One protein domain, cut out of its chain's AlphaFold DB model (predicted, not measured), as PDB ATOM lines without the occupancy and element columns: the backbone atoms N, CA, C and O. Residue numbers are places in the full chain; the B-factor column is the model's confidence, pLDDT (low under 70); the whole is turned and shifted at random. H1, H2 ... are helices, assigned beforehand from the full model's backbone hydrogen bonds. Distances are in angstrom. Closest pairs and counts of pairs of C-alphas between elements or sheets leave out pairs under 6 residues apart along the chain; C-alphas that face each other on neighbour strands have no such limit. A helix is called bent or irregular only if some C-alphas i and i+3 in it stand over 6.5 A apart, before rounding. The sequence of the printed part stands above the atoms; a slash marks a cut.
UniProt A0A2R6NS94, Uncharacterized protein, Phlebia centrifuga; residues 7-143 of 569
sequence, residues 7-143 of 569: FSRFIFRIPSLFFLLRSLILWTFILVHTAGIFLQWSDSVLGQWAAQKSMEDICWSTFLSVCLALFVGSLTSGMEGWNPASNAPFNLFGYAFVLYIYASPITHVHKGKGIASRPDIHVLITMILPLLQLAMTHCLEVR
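Overview. This is residues 7 to 143 of the 569 residues of an uncharacterized protein of Phlebia centrifuga (UniProt A0A2R6NS94). Three long helices, H1, H3 and H5, run lengthwise with their centres in a triangle; the shorter H4 packs on H3 and H5, away from H1, and completes a four-helix, up-and-down bundle, in which each helix runs against the one before it. The small H2 lies across H1 near one end of the bundle, and two long links without a named element, residues 80 to 91 and 104 to 120, loop out at opposite ends. The printed part has 137 residues, with five named helices in the order H1, H2, H3, H4, H5 and no named strand, and its class is all helix. It is compact, with a radius of gyration of the C-alphas of 16.4 A, and elongated in outline, spanning 54 by 28 by 20 A.

Along the chain. Find C-alpha 7 at (262.615, 390.564, 230.295); from there H1, the longest helix, runs through residues 7 to 34 over 39.1 A. It is irregular, with C-alphas 12 and 15 standing 7.1 A apart, and has a kink of 49 degrees near residue 15. H2 is residues 45 to 52, 10.7 A long. H3, residues 55 to 79, begins with C-alpha 55 at (254.273, 358.529, 244.082) and covers 35.8 A. H4 is residues 92 to 103, 16.1 A long. H5, residues 121 to 141, covers 30.2 A and ends with C-alpha 141 at (252.771, 387.383, 236.230); it has a kink of 25 degrees near residue 128.

Arrangement. Start from H1, which touches H3 at a shallow tilt of 24 degrees, opposite ways; their closest C-alphas, those of Ser 16 and Ala 69, are 4.8 A apart. H1 also touches H5 at a shallow tilt of 15 degrees, opposite ways, closest at the C-alphas of Leu 20 and Ala 135, 6.2 A apart. With residues 26 to 33 alone it touches H2, only just about perpendicular at 71 degrees, closest at Ile 30 and Ala 50, whose C-alphas are 6.8 A apart. H3 and H5 run the same way and touch, closest at the C-alphas of Gly 73 and His 138, 7.5 A apart. H3 and H4 form a helical hairpin, touching closest at the C-alphas of Glu 56 and Ala 103, 4.4 A apart. H4 and H5 form another, at a tilt of 37 degrees, only just steep; their closest C-alphas, those of Val 98 and Met 127, are 7.8 A apart. H4 is apart from H1. Every O i to N i+4 pair is within hydrogen-bond range in H2, H3 and H4; in H1 it is 22 of 24 and in H5 15 of 17.

Size, cuts and confidence. Look for the two C-alphas farthest apart at Gly 81 and Lys 113, 54.2 A from each other. The printed part has no cut. The links from H3 to H4 and from H4 to H5 are long, with 12 and 17 residues. The mean pLDDT of the printed part is 90.1, and it is under 70 at residue 39, residues 41 to 42 and residues 83 to 88.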
ATOM      1  N   PHE A   7     261.515 391.500 230.522       92.38
ATOM      2  CA  PHE A   7     262.615 390.564 230.295       92.38
ATOM      3  C   PHE A   7     263.282 390.113 231.600       92.38
ATOM      4  O   PHE A   7     263.549 388.925 231.769       92.38
ATOM      5  N   SER A   8     263.495 391.035 232.548       91.06
ATOM      6  CA  SER A   8     264.059 390.699 233.860       91.06
ATOM      7  C   SER A   8     263.110 389.779 234.631       91.06
ATOM      8  O   SER A   8     263.529 388.715 235.088       91.06
ATOM      9  N   ARG A   9     261.810 390.115 234.664       89.50
ATOM     10  CA  ARG A   9     260.761 389.277 235.277       89.50
ATOM     11  C   ARG A   9     260.736 387.873 234.689       89.50
ATOM     12  O   ARG A   9     260.661 386.895 235.428       89.50
ATOM     13  N   PHE A  10     260.813 387.779 233.362       93.44
ATOM     14  CA  PHE A  10     260.844 386.502 232.668       93.44
ATOM     15  C   PHE A  10     262.064 385.684 233.091       93.44
ATOM     16  O   PHE A  10     261.882 384.563 233.549       93.44
ATOM     17  N   ILE A  11     263.278 386.247 233.048       95.06
ATOM     18  CA  ILE A  11     264.506 385.535 233.445       95.06
ATOM     19  C   ILE A  11     264.408 384.970 234.863       95.06
ATOM     20  O   ILE A  11     264.718 383.797 235.065       95.06
ATOM     21  N   PHE A  12     263.940 385.765 235.830       93.38
ATOM     22  CA  PHE A  12     263.792 385.302 237.212       93.38
ATOM     23  C   PHE A  12     262.754 384.179 237.359       93.38
ATOM     24  O   PHE A  12     262.895 383.325 238.232       93.38
ATOM     25  N   ARG A  13     261.729 384.153 236.499       93.94
ATOM     26  CA  ARG A  13     260.606 383.203 236.559       93.94
ATOM     27  C   ARG A  13     260.773 381.966 235.679       93.94
ATOM     28  O   ARG A  13     260.072 380.986 235.912       93.94
ATOM     29  N   ILE A  14     261.690 381.961 234.707       96.00
ATOM     30  CA  ILE A  14     261.945 380.793 233.843       96.00
ATOM     31  C   ILE A  14     262.198 379.517 234.666       96.00
ATOM     32  O   ILE A  14     261.564 378.508 234.352       96.00
ATOM     33  N   PRO A  15     263.058 379.512 235.710       96.50
ATOM     34  CA  PRO A  15     263.336 378.286 236.452       96.50
ATOM     35  C   PRO A  15     262.091 377.736 237.151       96.50
ATOM     36  O   PRO A  15     261.776 376.557 237.002       96.50
ATOM     37  N   SER A  16     261.343 378.581 237.867       96.69
ATOM     38  CA  SER A  16     260.137 378.142 238.575       96.69
ATOM     39  C   SER A  16     259.038 377.688 237.616       96.69
ATOM     40  O   SER A  16     258.413 376.656 237.855       96.69
ATOM     41  N   LEU A  17     258.844 378.396 236.500       96.31
ATOM     42  CA  LEU A  17     257.875 378.029 235.468       96.31
ATOM     43  C   LEU A  17     258.235 376.687 234.820       96.31
ATOM     44  O   LEU A  17     257.354 375.854 234.617       96.31
ATOM     45  N   PHE A  18     259.521 376.437 234.560       97.12
ATOM     46  CA  PHE A  18     259.993 375.157 234.034       97.12
ATOM     47  C   PHE A  18     259.682 373.993 234.984       97.12
ATOM     48  O   PHE A  18     259.126 372.984 234.551       97.12
ATOM     49  N   PHE A  19     259.985 374.130 236.281       97.75
ATOM     50  CA  PHE A  19     259.682 373.082 237.260       97.75
ATOM     51  C   PHE A  19     258.173 372.872 237.444       97.75
ATOM     52  O   PHE A  19     257.730 371.719 237.519       97.75
ATOM     53  N   LEU A  20     257.377 373.949 237.442       97.00
ATOM     54  CA  LEU A  20     255.918 373.857 237.550       97.00
ATOM     55  C   LEU A  20     255.317 373.151 236.343       97.00
ATOM     56  O   LEU A  20     254.540 372.213 236.509       97.00
ATOM     57  N   LEU A  21     255.707 373.557 235.134       96.75
ATOM     58  CA  LEU A  21     255.218 372.953 233.900       96.75
ATOM     59  C   LEU A  21     255.642 371.484 233.805       96.75
ATOM     60  O   LEU A  21     254.832 370.638 233.439       96.75
ATOM     61  N   ARG A  22     256.878 371.157 234.204       95.94
ATOM     62  CA  ARG A  22     257.354 369.770 234.288       95.94
ATOM     63  C   ARG A  22     256.498 368.937 235.243       95.94
ATOM     64  O   ARG A  22     256.131 367.817 234.896       95.94
ATOM     65  N   SER A  23     256.186 369.473 236.422       97.00
ATOM     66  CA  SER A  23     255.332 368.796 237.402       97.00
ATOM     67  C   SER A  23     253.921 368.611 236.842       97.00
ATOM     68  O   SER A  23     253.399 367.502 236.864       97.00
ATOM     69  N   LEU A  24     253.336 369.657 236.251       96.94
ATOM     70  CA  LEU A  24     252.003 369.622 235.647       96.94
ATOM     71  C   LEU A  24     251.909 368.565 234.539       96.94
ATOM     72  O   LEU A  24     251.001 367.739 234.559       96.94
ATOM     73  N   ILE A  25     252.878 368.543 233.620       95.19
ATOM     74  CA  ILE A  25     252.958 367.550 232.542       95.19
ATOM     75  C   ILE A  25     253.006 366.134 233.129       95.19
ATOM     76  O   ILE A  25     252.244 365.262 232.712       95.19
ATOM     77  N   LEU A  26     253.848 365.909 234.140       94.88
ATOM     78  CA  LEU A  26     253.952 364.615 234.806       94.88
ATOM     79  C   LEU A  26     252.603 364.185 235.408       94.88
ATOM     80  O   LEU A  26     252.162 363.062 235.160       94.88
ATOM     81  N   TRP A  27     251.911 365.068 236.133       96.00
ATOM     82  CA  TRP A  27     250.588 364.758 236.681       96.00
ATOM     83  C   TRP A  27     249.547 364.487 235.593       96.00
ATOM     84  O   TRP A  27     248.750 363.563 235.746       96.00
ATOM     85  N   THR A  28     249.568 365.223 234.475       94.44
ATOM     86  CA  THR A  28     248.658 364.950 233.351       94.44
ATOM     87  C   THR A  28     248.908 363.578 232.728       94.44
ATOM     88  O   THR A  28     247.945 362.880 232.420       94.44
ATOM     89  N   PHE A  29     250.164 363.129 232.623       93.00
ATOM     90  CA  PHE A  29     250.469 361.769 232.168       93.00
ATOM     91  C   PHE A  29     249.947 360.706 233.137       93.00
ATOM     92  O   PHE A  29     249.359 359.722 232.695       93.00
ATOM     93  N   ILE A  30     250.098 360.911 234.450       93.31
ATOM     94  CA  ILE A  30     249.555 359.989 235.460       93.31
ATOM     95  C   ILE A  30     248.024 359.958 235.398       93.31
ATOM     96  O   ILE A  30     247.432 358.881 235.473       93.31
ATOM     97  N   LEU A  31     247.379 361.111 235.221       94.00
ATOM     98  CA  LEU A  31     245.929 361.203 235.062       94.00
ATOM     99  C   LEU A  31     245.458 360.429 233.825       94.00
ATOM    100  O   LEU A  31     244.549 359.611 233.915       94.00
ATOM    101  N   VAL A  32     246.105 360.640 232.680       91.81
ATOM    102  CA  VAL A  32     245.769 359.938 231.434       91.81
ATOM    103  C   VAL A  32     245.984 358.427 231.571       91.81
ATOM    104  O   VAL A  32     245.140 357.646 231.129       91.81
ATOM    105  N   HIS A  33     247.075 358.011 232.220       90.44
ATOM    106  CA  HIS A  33     247.375 356.602 232.476       90.44
ATOM    107  C   HIS A  33     246.331 355.949 233.394       90.44
ATOM    108  O   HIS A  33     245.840 354.862 233.104       90.44
ATOM    109  N   THR A  34     245.957 356.612 234.491       91.19
ATOM    110  CA  THR A  34     244.943 356.103 235.435       91.19
ATOM    111  C   THR A  34     243.530 356.101 234.862       91.19
ATOM    112  O   THR A  34     242.737 355.244 235.234       91.19
ATOM    113  N   ALA A  35     243.223 356.992 233.917       91.50
ATOM    114  CA  ALA A  35     241.939 357.003 233.224       91.50
ATOM    115  C   ALA A  35     241.751 355.824 232.250       91.50
ATOM    116  O   ALA A  35     240.638 355.591 231.786       91.50
ATOM    117  N   GLY A  36     242.822 355.106 231.887       87.69
ATOM    118  CA  GLY A  36     242.765 353.997 230.926       87.69
ATOM    119  C   GLY A  36     242.427 354.418 229.487       87.69
ATOM    120  O   GLY A  36     242.221 353.559 228.634       87.69
ATOM    121  N   ILE A  37     242.381 355.726 229.198       83.50
ATOM    122  CA  ILE A  37     241.917 356.274 227.910       83.50
ATOM    123  C   ILE A  37     242.942 356.031 226.786       83.50
ATOM    124  O   ILE A  37     242.564 355.930 225.623       83.50
ATOM    125  N   PHE A  38     244.233 355.885 227.104       70.88
ATOM    126  CA  PHE A  38     245.295 355.745 226.099       70.88
ATOM    127  C   PHE A  38     246.179 354.516 226.334       70.88
ATOM    128  O   PHE A  38     247.334 354.631 226.743       70.88
ATOM    129  N   LEU A  39     245.660 353.331 225.996       65.31
ATOM    130  CA  LEU A  39     246.440 352.085 226.015       65.31
ATOM    131  C   LEU A  39     247.655 352.126 225.062       65.31
ATOM    132  O   LEU A  39     248.666 351.504 225.345       65.31
ATOM    133  N   GLN A  40     247.593 352.882 223.957       72.44
ATOM    134  CA  GLN A  40     248.667 352.926 222.948       72.44
ATOM    135  C   GLN A  40     249.876 353.796 223.334       72.44
ATOM    136  O   GLN A  40     250.970 353.568 222.833       72.44
ATOM    137  N   TRP A  41     249.712 354.794 224.209       66.00
ATOM    138  CA  TRP A  41     250.827 355.660 224.637       66.00
ATOM    139  C   TRP A  41     251.600 355.092 225.833       66.00
ATOM    140  O   TRP A  41     252.674 355.603 226.160       66.00
ATOM    141  N   SER A  42     251.086 354.018 226.443       65.81
ATOM    142  CA  SER A  42     251.778 353.201 227.450       65.81
ATOM    143  C   SER A  42     253.195 352.824 227.011       65.81
ATOM    144  O   SER A  42     254.125 352.873 227.812       65.81
ATOM    145  N   ASP A  43     253.373 352.522 225.723       80.06
ATOM    146  CA  ASP A  43     254.649 352.051 225.181       80.06
ATOM    147  C   ASP A  43     255.643 353.181 224.893       80.06
ATOM    148  O   ASP A  43     256.807 352.929 224.578       80.06
ATOM    149  N   SER A  44     255.224 354.443 225.025       87.00
ATOM    150  CA  SER A  44     256.163 355.554 224.946       87.00
ATOM    151  C   SER A  44     257.137 355.504 226.128       87.00
ATOM    152  O   SER A  44     256.749 355.241 227.268       87.00
ATOM    153  N   VAL A  45     258.409 355.819 225.871       88.62
ATOM    154  CA  VAL A  45     259.469 355.889 226.899       88.62
ATOM    155  C   VAL A  45     259.036 356.761 228.085       88.62
ATOM    156  O   VAL A  45     259.337 356.462 229.239       88.62
ATOM    157  N   LEU A  46     258.268 357.816 227.806       83.94
ATOM    158  CA  LEU A  46     257.757 358.741 228.808       83.94
ATOM    159  C   LEU A  46     256.643 358.127 229.671       83.94
ATOM    160  O   LEU A  46     256.614 358.357 230.880       83.94
ATOM    161  N   GLY A  47     255.763 357.320 229.070       83.94
ATOM    162  CA  GLY A  47     254.732 356.559 229.777       83.94
ATOM    163  C   GLY A  47     255.340 355.528 230.722       83.94
ATOM    164  O   GLY A  47     254.982 355.493 231.898       83.94
ATOM    165  N   GLN A  48     256.333 354.767 230.252       87.50
ATOM    166  CA  GLN A  48     257.066 353.802 231.083       87.50
ATOM    167  C   GLN A  48     257.820 354.489 232.229       87.50
ATOM    168  O   GLN A  48     257.752 354.035 233.374       87.50
ATOM    169  N   TRP A  49     258.475 355.620 231.951       89.06
ATOM    170  CA  TRP A  49     259.152 356.418 232.974       89.06
ATOM    171  C   TRP A  49     258.176 356.928 234.042       89.06
ATOM    172  O   TRP A  49     258.432 356.793 235.241       89.06
ATOM    173  N   ALA A  50     257.030 357.472 233.622       88.50
ATOM    174  CA  ALA A  50     255.997 357.932 234.542       88.50
ATOM    175  C   ALA A  50     255.410 356.766 235.353       88.50
ATOM    176  O   ALA A  50     255.208 356.911 236.557       88.50
ATOM    177  N   ALA A  51     255.195 355.605 234.726       86.88
ATOM    178  CA  ALA A  51     254.647 354.410 235.362       86.88
ATOM    179  C   ALA A  51     255.574 353.830 236.442       86.88
ATOM    180  O   ALA A  51     255.079 353.412 237.492       86.88
ATOM    181  N   GLN A  52     256.892 353.854 236.222       91.38
ATOM    182  CA  GLN A  52     257.896 353.349 237.170       91.38
ATOM    183  C   GLN A  52     258.139 354.289 238.356       91.38
ATOM    184  O   GLN A  52     258.568 353.841 239.419       91.38
ATOM    185  N   LYS A  53     257.870 355.590 238.204       94.25
ATOM    186  CA  LYS A  53     258.209 356.576 239.231       94.25
ATOM    187  C   LYS A  53     257.304 356.475 240.460       94.25
ATOM    188  O   LYS A  53     256.074 356.485 240.328       94.25
ATOM    189  N   SER A  54     257.914 356.418 241.647       95.00
ATOM    190  CA  SER A  54     257.197 356.335 242.923       95.00
ATOM    191  C   SER A  54     256.339 357.585 243.158       95.00
ATOM    192  O   SER A  54     256.696 358.694 242.752       95.00
ATOM    193  N   MET A  55     255.176 357.411 243.790       94.88
ATOM    194  CA  MET A  55     254.273 358.529 244.082       94.88
ATOM    195  C   MET A  55     254.893 359.518 245.078       94.88
ATOM    196  O   MET A  55     254.669 360.720 244.960       94.88
ATOM    197  N   GLU A  56     255.716 359.022 246.003       96.44
ATOM    198  CA  GLU A  56     256.475 359.822 246.964       96.44
ATOM    199  C   GLU A  56     257.403 360.816 246.257       96.44
ATOM    200  O   GLU A  56     257.305 362.020 246.495       96.44
ATOM    201  N   ASP A  57     258.208 360.349 245.294       96.56
ATOM    202  CA  ASP A  57     259.111 361.213 244.522       96.56
ATOM    203  C   ASP A  57     258.346 362.268 243.714       96.56
ATOM    204  O   ASP A  57     258.804 363.402 243.522       96.56
ATOM    205  N   ILE A  58     257.177 361.895 243.191       96.56
ATOM    206  CA  ILE A  58     256.319 362.787 242.406       96.56
ATOM    207  C   ILE A  58     255.728 363.876 243.299       96.56
ATOM    208  O   ILE A  58     255.825 365.059 242.963       96.56
ATOM    209  N   CYS A  59     255.167 363.500 244.445       97.31
ATOM    210  CA  CYS A  59     254.611 364.440 245.412       97.31
ATOM    211  C   CYS A  59     255.698 365.368 245.959       97.31
ATOM    212  O   CYS A  59     255.509 366.583 245.968       97.31
ATOM    213  N   TRP A  60     256.863 364.824 246.320       97.50
ATOM    214  CA  TRP A  60     257.998 365.598 246.818       97.50
ATOM    215  C   TRP A  60     258.530 366.593 245.780       97.50
ATOM    216  O   TRP A  60     258.686 367.780 246.071       97.50
ATOM    217  N   SER A  61     258.748 366.147 244.539       97.31
ATOM    218  CA  SER A  61     259.200 367.038 243.461       97.31
ATOM    219  C   SER A  61     258.170 368.117 243.113       97.31
ATOM    220  O   SER A  61     258.547 369.264 242.870       97.31
ATOM    221  N   THR A  62     256.876 367.788 243.164       97.88
ATOM    222  CA  THR A  62     255.791 368.761 242.968       97.88
ATOM    223  C   THR A  62     255.765 369.782 244.099       97.88
ATOM    224  O   THR A  62     255.671 370.979 243.838       97.88
ATOM    225  N   PHE A  63     255.901 369.335 245.349       98.00
ATOM    226  CA  PHE A  63     255.984 370.211 246.514       98.00
ATOM    227  C   PHE A  63     257.162 371.187 246.397       98.00
ATOM    228  O   PHE A  63     256.964 372.395 246.503       98.00
ATOM    229  N   LEU A  64     258.365 370.691 246.085       98.19
ATOM    230  CA  LEU A  64     259.541 371.539 245.866       98.19
ATOM    231  C   LEU A  64     259.329 372.536 244.722       98.19
ATOM    232  O   LEU A  64     259.694 373.705 244.852       98.19
ATOM    233  N   SER A  65     258.705 372.104 243.624       97.75
ATOM    234  CA  SER A  65     258.373 372.984 242.504       97.75
ATOM    235  C   SER A  65     257.413 374.104 242.910       97.75
ATOM    236  O   SER A  65     257.592 375.242 242.479       97.75
ATOM    237  N   VAL A  66     256.398 373.793 243.716       97.44
ATOM    238  CA  VAL A  66     255.434 374.772 244.232       97.44
ATOM    239  C   VAL A  66     256.121 375.745 245.192       97.44
ATOM    240  O   VAL A  66     255.955 376.952 245.044       97.44
ATOM    241  N   CYS A  67     256.948 375.256 246.119       97.06
ATOM    242  CA  CYS A  67     257.719 376.095 247.039       97.06
ATOM    243  C   CYS A  67     258.664 377.046 246.299       97.06
ATOM    244  O   CYS A  67     258.701 378.238 246.604       97.06
ATOM    245  N   LEU A  68     259.387 376.548 245.290       97.06
ATOM    246  CA  LEU A  68     260.256 377.374 244.452       97.06
ATOM    247  C   LEU A  68     259.454 378.433 243.690       97.06
ATOM    248  O   LEU A  68     259.891 379.577 243.585       97.06
ATOM    249  N   ALA A  69     258.281 378.074 243.172       95.88
ATOM    250  CA  ALA A  69     257.413 379.018 242.490       95.88
ATOM    251  C   ALA A  69     256.920 380.123 243.424       95.88
ATOM    252  O   ALA A  69     257.116 381.295 243.111       95.88
ATOM    253  N   LEU A  70     256.399 379.775 244.601       94.62
ATOM    254  CA  LEU A  70     255.964 380.749 245.605       94.62
ATOM    255  C   LEU A  70     257.115 381.640 246.086       94.62
ATOM    256  O   LEU A  70     256.920 382.843 246.227       94.62
ATOM    257  N   PHE A  71     258.314 381.081 246.275       94.94
ATOM    258  CA  PHE A  71     259.514 381.844 246.626       94.94
ATOM    259  C   PHE A  71     259.910 382.839 245.528       94.94
ATOM    260  O   PHE A  71     260.139 384.012 245.802       94.94
ATOM    261  N   VAL A  72     259.957 382.406 244.266       94.31
ATOM    262  CA  VAL A  72     260.247 383.310 243.140       94.31
ATOM    263  C   VAL A  72     259.134 384.353 242.981       94.31
ATOM    264  O   VAL A  72     259.408 385.515 242.679       94.31
ATOM    265  N   GLY A  73     257.878 383.969 243.210       91.31
ATOM    266  CA  GLY A  73     256.724 384.866 243.190       91.31
ATOM    267  C   GLY A  73     256.813 385.952 244.263       91.31
ATOM    268  O   GLY A  73     256.666 387.133 243.946       91.31
ATOM    269  N   SER A  74     257.126 385.581 245.506       91.06
ATOM    270  CA  SER A  74     257.288 386.530 246.611       91.06
ATOM    271  C   SER A  74     258.522 387.412 246.433       91.06
ATOM    272  O   SER A  74     258.426 388.622 246.624       91.06
ATOM    273  N   LEU A  75     259.645 386.845 245.982       91.44
ATOM    274  CA  LEU A  75     260.871 387.588 245.693       91.44
ATOM    275  C   LEU A  75     260.637 388.646 244.609       91.44
ATOM    276  O   LEU A  75     260.957 389.815 244.806       91.44
ATOM    277  N   THR A  76     260.042 388.254 243.479       89.75
ATOM    278  CA  THR A  76     259.757 389.193 242.381       89.75
ATOM    279  C   THR A  76     258.734 390.252 242.789       89.75
ATOM    280  O   THR A  76     258.934 391.421 242.477       89.75
ATOM    281  N   SER A  77     257.703 389.889 243.557       87.06
ATOM    282  CA  SER A  77     256.722 390.857 244.071       87.06
ATOM    283  C   SER A  77     257.355 391.857 245.045       87.06
ATOM    284  O   SER A  77     257.116 393.058 244.932       87.06
ATOM    285  N   GLY A  78     258.218 391.385 245.951       87.19
ATOM    286  CA  GLY A  78     258.936 392.233 246.904       87.19
ATOM    287  C   GLY A  78     259.913 393.192 246.222       87.19
ATOM    288  O   GLY A  78     259.978 394.364 246.583       87.19
ATOM    289  N   MET A  79     260.617 392.731 245.184       86.75
ATOM    290  CA  MET A  79     261.503 393.580 244.377       86.75
ATOM    291  C   MET A  79     260.750 394.647 243.571       86.75
ATOM    292  O   MET A  79     261.320 395.689 243.256       86.75
ATOM    293  N   GLU A  80     259.483 394.407 243.231       84.56
ATOM    294  CA  GLU A  80     258.646 395.375 242.518       84.56
ATOM    295  C   GLU A  80     258.087 396.473 243.434       84.56
ATOM    296  O   GLU A  80     257.493 397.428 242.932       84.56
ATOM    297  N   GLY A  81     258.236 396.346 244.759       81.19
ATOM    298  CA  GLY A  81     257.578 397.236 245.721       81.19
ATOM    299  C   GLY A  81     256.049 397.156 245.650       81.19
ATOM    300  O   GLY A  81     255.350 397.971 246.252       81.19
ATOM    301  N   TRP A  82     255.517 396.176 244.913       74.44
ATOM    302  CA  TRP A  82     254.113 395.838 244.979       74.44
ATOM    303  C   TRP A  82     253.912 395.223 246.352       74.44
ATOM    304  O   TRP A  82     254.587 394.259 246.701       74.44
ATOM    305  N   ASN A  83     253.015 395.793 247.146       61.72
ATOM    306  CA  ASN A  83     252.673 395.236 248.441       61.72
ATOM    307  C   ASN A  83     251.412 394.379 248.260       61.72
ATOM    308  O   ASN A  83     250.305 394.918 248.355       61.72
ATOM    309  N   PRO A  84     251.510 393.072 247.928       58.75
ATOM    310  CA  PRO A  84     250.360 392.182 247.909       58.75
ATOM    311  C   PRO A  84     249.986 391.847 249.359       58.75
ATOM    312  O   PRO A  84     249.964 390.690 249.763       58.75
ATOM    313  N   ALA A  85     249.691 392.866 250.167       50.44
ATOM    314  CA  ALA A  85     249.208 392.699 251.532       50.44
ATOM    315  C   ALA A  85     247.827 392.011 251.579       50.44
ATOM    316  O   ALA A  85     247.322 391.713 252.655       50.44
ATOM    317  N   SER A  86     247.212 391.718 250.428       54.12
ATOM    318  CA  SER A  86     245.978 390.947 250.336       54.12
ATOM    319  C   SER A  86     246.222 389.584 249.680       54.12
ATOM    320  O   SER A  86     246.131 389.446 248.463       54.12
ATOM    321  N   ASN A  87     246.466 388.589 250.531       57.72
ATOM    322  CA  ASN A  87     246.232 387.160 250.318       57.72
ATOM    323  C   ASN A  87     247.027 386.481 249.187       57.72
ATOM    324  O   ASN A  87     246.803 386.680 247.990       57.72
ATOM    325  N   ALA A  88     247.919 385.573 249.592       65.75
ATOM    326  CA  ALA A  88     248.466 384.577 248.686       65.75
ATOM    327  C   ALA A  88     247.306 383.696 248.169       65.75
ATOM    328  O   ALA A  88     246.606 383.088 248.982       65.75
ATOM    329  N   PRO A  89     247.106 383.583 246.845       72.69
ATOM    330  CA  PRO A  89     245.966 382.879 246.249       72.69
ATOM    331  C   PRO A  89     246.054 381.353 246.396       72.69
ATOM    332  O   PRO A  89     245.174 380.621 245.945       72.69
ATOM    333  N   PHE A  90     247.147 380.858 246.979       89.00
ATOM    334  CA  PHE A  90     247.485 379.450 247.057       89.00
ATOM    335  C   PHE A  90     247.699 379.034 248.513       89.00
ATOM    336  O   PHE A  90     248.632 379.490 249.177       89.00
ATOM    337  N   ASN A  91     246.851 378.130 249.001       91.56
ATOM    338  CA  ASN A  91     246.998 377.544 250.327       91.56
ATOM    339  C   ASN A  91     248.095 376.465 250.309       91.56
ATOM    340  O   ASN A  91     247.816 375.279 250.123       91.56
ATOM    341  N   LEU A  92     249.350 376.888 250.505       93.69
ATOM    342  CA  LEU A  92     250.509 375.991 250.513       93.69
ATOM    343  C   LEU A  92     250.380 374.888 251.562       93.69
ATOM    344  O   LEU A  92     250.684 373.736 251.270       93.69
ATOM    345  N   PHE A  93     249.920 375.230 252.766       93.38
ATOM    346  CA  PHE A  93     249.807 374.275 253.865       93.38
ATOM    347  C   PHE A  93     248.793 373.172 253.547       93.38
ATOM    348  O   PHE A  93     249.117 371.988 253.639       93.38
ATOM    349  N   GLY A  94     247.594 373.554 253.096       92.25
ATOM    350  CA  GLY A  94     246.563 372.597 252.691       92.25
ATOM    351  C   GLY A  94     247.031 371.698 251.546       92.25
ATOM    352  O   GLY A  94     246.856 370.482 251.601       92.25
ATOM    353  N   TYR A  95     247.700 372.272 250.543       95.50
ATOM    354  CA  TYR A  95     248.213 371.505 249.409       95.50
ATOM    355  C   TYR A  95     249.349 370.548 249.800       95.50
ATOM    356  O   TYR A  95     249.363 369.397 249.364       95.50
ATOM    357  N   ALA A  96     250.273 370.981 250.661       96.00
ATOM    358  CA  ALA A  96     251.351 370.138 251.175       96.00
ATOM    359  C   ALA A  96     250.805 368.946 251.974       96.00
ATOM    360  O   ALA A  96     251.285 367.827 251.812       96.00
ATOM    361  N   PHE A  97     249.764 369.167 252.781       95.19
ATOM    362  CA  PHE A  97     249.099 368.101 253.528       95.19
ATOM    363  C   PHE A  97     248.430 367.073 252.604       95.19
ATOM    364  O   PHE A  97     248.567 365.868 252.816       95.19
ATOM    365  N   VAL A  98     247.771 367.531 251.533       94.62
ATOM    366  CA  VAL A  98     247.199 366.646 250.505       94.62
ATOM    367  C   VAL A  98     248.298 365.831 249.814       94.62
ATOM    368  O   VAL A  98     248.183 364.610 249.731       94.62
ATOM    369  N   LEU A  99     249.392 366.464 249.382       95.94
ATOM    370  CA  LEU A  99     250.527 365.749 248.787       95.94
ATOM    371  C   LEU A  99     251.144 364.730 249.753       95.94
ATOM    372  O   LEU A  99     251.495 363.634 249.334       95.94
ATOM    373  N   TYR A 100     251.250 365.065 251.040       95.44
ATOM    374  CA  TYR A 100     251.785 364.169 252.062       95.44
ATOM    375  C   TYR A 100     250.905 362.927 252.270       95.44
ATOM    376  O   TYR A 100     251.413 361.806 252.262       95.44
ATOM    377  N   ILE A 101     249.582 363.100 252.393       94.69
ATOM    378  CA  ILE A 101     248.640 361.980 252.563       94.69
ATOM    379  C   ILE A 101     248.738 360.996 251.392       94.69
ATOM    380  O   ILE A 101     248.776 359.781 251.597       94.69
ATOM    381  N   TYR A 102     248.800 361.519 250.168       94.75
ATOM    382  CA  TYR A 102     248.798 360.710 248.950       94.75
ATOM    383  C   TYR A 102     250.193 360.351 248.428       94.75
ATOM    384  O   TYR A 102     250.308 359.657 247.421       94.75
ATOM    385  N   ALA A 103     251.259 360.751 249.125       95.81
ATOM    386  CA  ALA A 103     252.573 360.141 248.957       95.81
ATOM    387  C   ALA A 103     252.577 358.700 249.498       95.81
ATOM    388  O   ALA A 103     253.299 357.844 248.986       95.81
ATOM    389  N   SER A 104     251.742 358.417 250.509       94.50
ATOM    390  CA  SER A 104     251.652 357.101 251.140       94.50
ATOM    391  C   SER A 104     250.869 356.088 250.287       94.50
ATOM    392  O   SER A 104     249.688 356.314 249.999       94.50
ATOM    393  N   PRO A 105     251.443 354.900 249.992       92.19
ATOM    394  CA  PRO A 105     250.780 353.832 249.235       92.19
ATOM    395  C   PRO A 105     249.488 353.280 249.850       92.19
ATOM    396  O   PRO A 105     248.750 352.540 249.195       92.19
ATOM    397  N   ILE A 106     249.216 353.592 251.118       91.06
ATOM    398  CA  ILE A 106     248.039 353.110 251.851       91.06
ATOM    399  C   ILE A 106     246.747 353.658 251.232       91.06
ATOM    400  O   ILE A 106     245.737 352.959 251.212       91.06
ATOM    401  N   THR A 107     246.796 354.867 250.672       89.62
ATOM    402  CA  THR A 107     245.638 355.564 250.088       89.62
ATOM    403  C   THR A 107     245.365 355.181 248.630       89.62
ATOM    404  O   THR A 107     244.409 355.662 248.022       89.62
ATOM    405  N   HIS A 108     246.199 354.319 248.043       92.12
ATOM    406  CA  HIS A 108     246.125 353.967 246.631       92.12
ATOM    407  C   HIS A 108     245.123 352.840 246.374       92.12
ATOM    408  O   HIS A 108     245.205 351.763 246.972       92.12
ATOM    409  N   VAL A 109     244.217 353.077 245.422       89.38
ATOM    410  CA  VAL A 109     243.201 352.105 244.985       89.38
ATOM    411  C   VAL A 109     243.827 351.039 244.081       89.38
ATOM    412  O   VAL A 109     243.530 349.852 244.205       89.38
ATOM    413  N   HIS A 110     244.757 351.437 243.210       83.69
ATOM    414  CA  HIS A 110     245.354 350.546 242.218       83.69
ATOM    415  C   HIS A 110     246.692 349.993 242.716       83.69
ATOM    416  O   HIS A 110     247.704 350.694 242.698       83.69
ATOM    417  N   LYS A 111     246.711 348.724 243.144       87.25
ATOM    418  CA  LYS A 111     247.918 347.986 243.568       87.25
ATOM    419  C   LYS A 111     248.250 346.890 242.548       87.25
ATOM    420  O   LYS A 111     248.033 345.706 242.793       87.25
ATOM    421  N   GLY A 112     248.710 347.294 241.363       79.56
ATOM    422  CA  GLY A 112     249.125 346.358 240.313       79.56
ATOM    423  C   GLY A 112     250.439 345.651 240.661       79.56
ATOM    424  O   GLY A 112     251.360 346.272 241.187       79.56
ATOM    425  N   LYS A 113     250.559 344.350 240.355       80.31
ATOM    426  CA  LYS A 113     251.827 343.613 240.512       80.31
ATOM    427  C   LYS A 113     252.860 344.172 239.526       80.31
ATOM    428  O   LYS A 113     252.698 344.009 238.323       80.31
ATOM    429  N   GLY A 114     253.901 344.828 240.040       81.44
ATOM    430  CA  GLY A 114     254.997 345.389 239.236       81.44
ATOM    431  C   GLY A 114     254.774 346.808 238.701       81.44
ATOM    432  O   GLY A 114     255.648 347.324 238.012       81.44
ATOM    433  N   ILE A 115     253.652 347.461 239.029       83.31
ATOM    434  CA  ILE A 115     253.385 348.863 238.669       83.31
ATOM    435  C   ILE A 115     253.298 349.675 239.961       83.31
ATOM    436  O   ILE A 115     252.710 349.219 240.945       83.31
ATOM    437  N   ALA A 116     253.881 350.877 239.977       88.56
ATOM    438  CA  ALA A 116     253.780 351.762 241.130       88.56
ATOM    439  C   ALA A 116     252.304 352.043 241.446       88.56
ATOM    440  O   ALA A 116     251.525 352.417 240.568       88.56
ATOM    441  N   SER A 117     251.921 351.849 242.707       92.62
ATOM    442  CA  SER A 117     250.548 352.072 243.161       92.62
ATOM    443  C   SER A 117     250.100 353.520 242.926       92.62
ATOM    444  O   SER A 117     250.915 354.432 243.096       92.62
ATOM    445  N   ARG A 118     248.830 353.731 242.547       93.62
ATOM    446  CA  ARG A 118     248.292 355.061 242.197       93.62
ATOM    447  C   ARG A 118     247.003 355.420 242.954       93.62
ATOM    448  O   ARG A 118     246.181 354.525 243.194       93.62
ATOM    449  N   PRO A 119     246.802 356.712 243.285       94.44
ATOM    450  CA  PRO A 119     245.525 357.229 243.776       94.44
ATOM    451  C   PRO A 119     244.388 357.084 242.757       94.44
ATOM    452  O   PRO A 119     244.610 356.758 241.590       94.44
ATOM    453  N   ASP A 120     243.171 357.354 243.219       94.31
ATOM    454  CA  ASP A 120     241.987 357.441 242.365       94.31
ATOM    455  C   ASP A 120     242.053 358.646 241.403       94.31
ATOM    456  O   ASP A 120     242.665 359.673 241.711       94.31
ATOM    457  N   ILE A 121     241.386 358.541 240.252       94.62
ATOM    458  CA  ILE A 121     241.387 359.562 239.195       94.62
ATOM    459  C   ILE A 121     240.882 360.917 239.710       94.62
ATOM    460  O   ILE A 121     241.441 361.962 239.378       94.62
ATOM    461  N   HIS A 122     239.864 360.903 240.573       94.56
ATOM    462  CA  HIS A 122     239.276 362.112 241.143       94.56
ATOM    463  C   HIS A 122     240.272 362.841 242.050       94.56
ATOM    464  O   HIS A 122     240.439 364.053 241.940       94.56
ATOM    465  N   VAL A 123     241.025 362.099 242.864       94.81
ATOM    466  CA  VAL A 123     242.092 362.662 243.700       94.81
ATOM    467  C   VAL A 123     243.156 363.336 242.831       94.81
ATOM    468  O   VAL A 123     243.546 364.469 243.112       94.81
ATOM    469  N   LEU A 124     243.582 362.688 241.743       95.88
ATOM    470  CA  LEU A 124     244.566 363.269 240.826       95.88
ATOM    471  C   LEU A 124     244.067 364.587 240.221       95.88
ATOM    472  O   LEU A 124     244.817 365.562 240.190       95.88
ATOM    473  N   ILE A 125     242.797 364.654 239.800       95.94
ATOM    474  CA  ILE A 125     242.187 365.894 239.290       95.94
ATOM    475  C   ILE A 125     242.232 366.988 240.362       95.94
ATOM    476  O   ILE A 125     242.669 368.104 240.075       95.94
ATOM    477  N   THR A 126     241.866 366.673 241.609       95.00
ATOM    478  CA  THR A 126     241.904 367.661 242.700       95.00
ATOM    479  C   THR A 126     243.310 368.161 243.047       95.00
ATOM    480  O   THR A 126     243.433 369.266 243.565       95.00
ATOM    481  N   MET A 127     244.372 367.406 242.748       95.75
ATOM    482  CA  MET A 127     245.763 367.863 242.913       95.75
ATOM    483  C   MET A 127     246.261 368.666 241.711       95.75
ATOM    484  O   MET A 127     246.997 369.640 241.870       95.75
ATOM    485  N   ILE A 128     245.832 368.292 240.504       97.19
ATOM    486  CA  ILE A 128     246.188 368.992 239.265       97.19
ATOM    487  C   ILE A 128     245.587 370.395 239.237       97.19
ATOM    488  O   ILE A 128     246.249 371.312 238.765       97.19
ATOM    489  N   LEU A 129     244.365 370.592 239.742       95.94
ATOM    490  CA  LEU A 129     243.674 371.882 239.656       95.94
ATOM    491  C   LEU A 129     244.407 373.036 240.371       95.94
ATOM    492  O   LEU A 129     244.651 374.051 239.715       95.94
ATOM    493  N   PRO A 130     244.838 372.917 241.646       95.69
ATOM    494  CA  PRO A 130     245.655 373.945 242.295       95.69
ATOM    495  C   PRO A 130     247.004 374.162 241.601       95.69
ATOM    496  O   PRO A 130     247.465 375.298 241.489       95.69
ATOM    497  N   LEU A 131     247.634 373.089 241.105       96.88
ATOM    498  CA  LEU A 131     248.900 373.181 240.375       96.88
ATOM    499  C   LEU A 131     248.729 373.928 239.043       96.88
ATOM    500  O   LEU A 131     249.565 374.757 238.688       96.88
ATOM    501  N   LEU A 132     247.628 373.670 238.333       96.81
ATOM    502  CA  LEU A 132     247.241 374.361 237.107       96.81
ATOM    503  C   LEU A 132     246.953 375.837 237.383       96.81
ATOM    504  O   LEU A 132     247.443 376.691 236.648       96.81
ATOM    505  N   GLN A 133     246.219 376.145 238.458       96.19
ATOM    506  CA  GLN A 133     245.959 377.522 238.881       96.19
ATOM    507  C   GLN A 133     247.271 378.271 239.118       96.19
ATOM    508  O   GLN A 133     247.473 379.337 238.539       96.19
ATOM    509  N   LEU A 134     248.180 377.686 239.905       95.81
ATOM    510  CA  LEU A 134     249.486 378.268 240.208       95.81
ATOM    511  C   LEU A 134     250.336 378.451 238.941       95.81
ATOM    512  O   LEU A 134     250.948 379.498 238.744       95.81
ATOM    513  N   ALA A 135     250.355 377.464 238.045       96.62
ATOM    514  CA  ALA A 135     251.067 377.574 236.775       96.62
ATOM    515  C   ALA A 135     250.500 378.707 235.903       96.62
ATOM    516  O   ALA A 135     251.266 379.509 235.367       96.62
ATOM    517  N   MET A 136     249.172 378.822 235.796       95.75
ATOM    518  CA  MET A 136     248.529 379.902 235.045       95.75
ATOM    519  C   MET A 136     248.823 381.278 235.650       95.75
ATOM    520  O   MET A 136     249.162 382.196 234.902       95.75
ATOM    521  N   THR A 137     248.757 381.437 236.976       94.06
ATOM    522  CA  THR A 137     249.082 382.719 237.625       94.06
ATOM    523  C   THR A 137     250.549 383.089 237.422       94.06
ATOM    524  O   THR A 137     250.837 384.215 237.021       94.06
ATOM    525  N   HIS A 138     251.478 382.137 237.566       93.75
ATOM    526  CA  HIS A 138     252.900 382.382 237.297       93.75
ATOM    527  C   HIS A 138     253.176 382.781 235.843       93.75
ATOM    528  O   HIS A 138     254.026 383.645 235.612       93.75
ATOM    529  N   CYS A 139     252.458 382.195 234.879       94.44
ATOM    530  CA  CYS A 139     252.535 382.574 233.468       94.44
ATOM    531  C   CYS A 139     252.025 384.003 233.223       94.44
ATOM    532  O   CYS A 139     252.665 384.757 232.489       94.44
ATOM    533  N   LEU A 140     250.906 384.405 233.840       92.38
ATOM    534  CA  LEU A 140     250.367 385.766 233.693       92.38
ATOM    535  C   LEU A 140     251.252 386.820 234.366       92.38
ATOM    536  O   LEU A 140     251.417 387.916 233.831       92.38
ATOM    537  N   GLU A 141     251.875 386.484 235.495       91.44
ATOM    538  CA  GLU A 141     252.771 387.383 236.230       91.44
ATOM    539  C   GLU A 141     254.069 387.721 235.476       91.44
ATOM    540  O   GLU A 141     254.739 388.699 235.813       91.44
ATOM    541  N   VAL A 142     254.416 386.977 234.416       91.56
ATOM    542  CA  VAL A 142     255.537 387.336 233.527       91.56
ATOM    543  C   VAL A 142     255.333 388.732 232.932       91.56
ATOM    544  O   VAL A 142     256.295 389.490 232.788       91.56
ATOM    545  N   ARG A 143     254.085 389.103 232.612       89.81
ATOM    546  CA  ARG A 143     253.746 390.408 232.034       89.81
ATOM    547  C   ARG A 143     252.997 391.253 233.058       89.81
ATOM    548  O   ARG A 143     251.867 390.947 233.417       89.81
TER     549      ARG A 143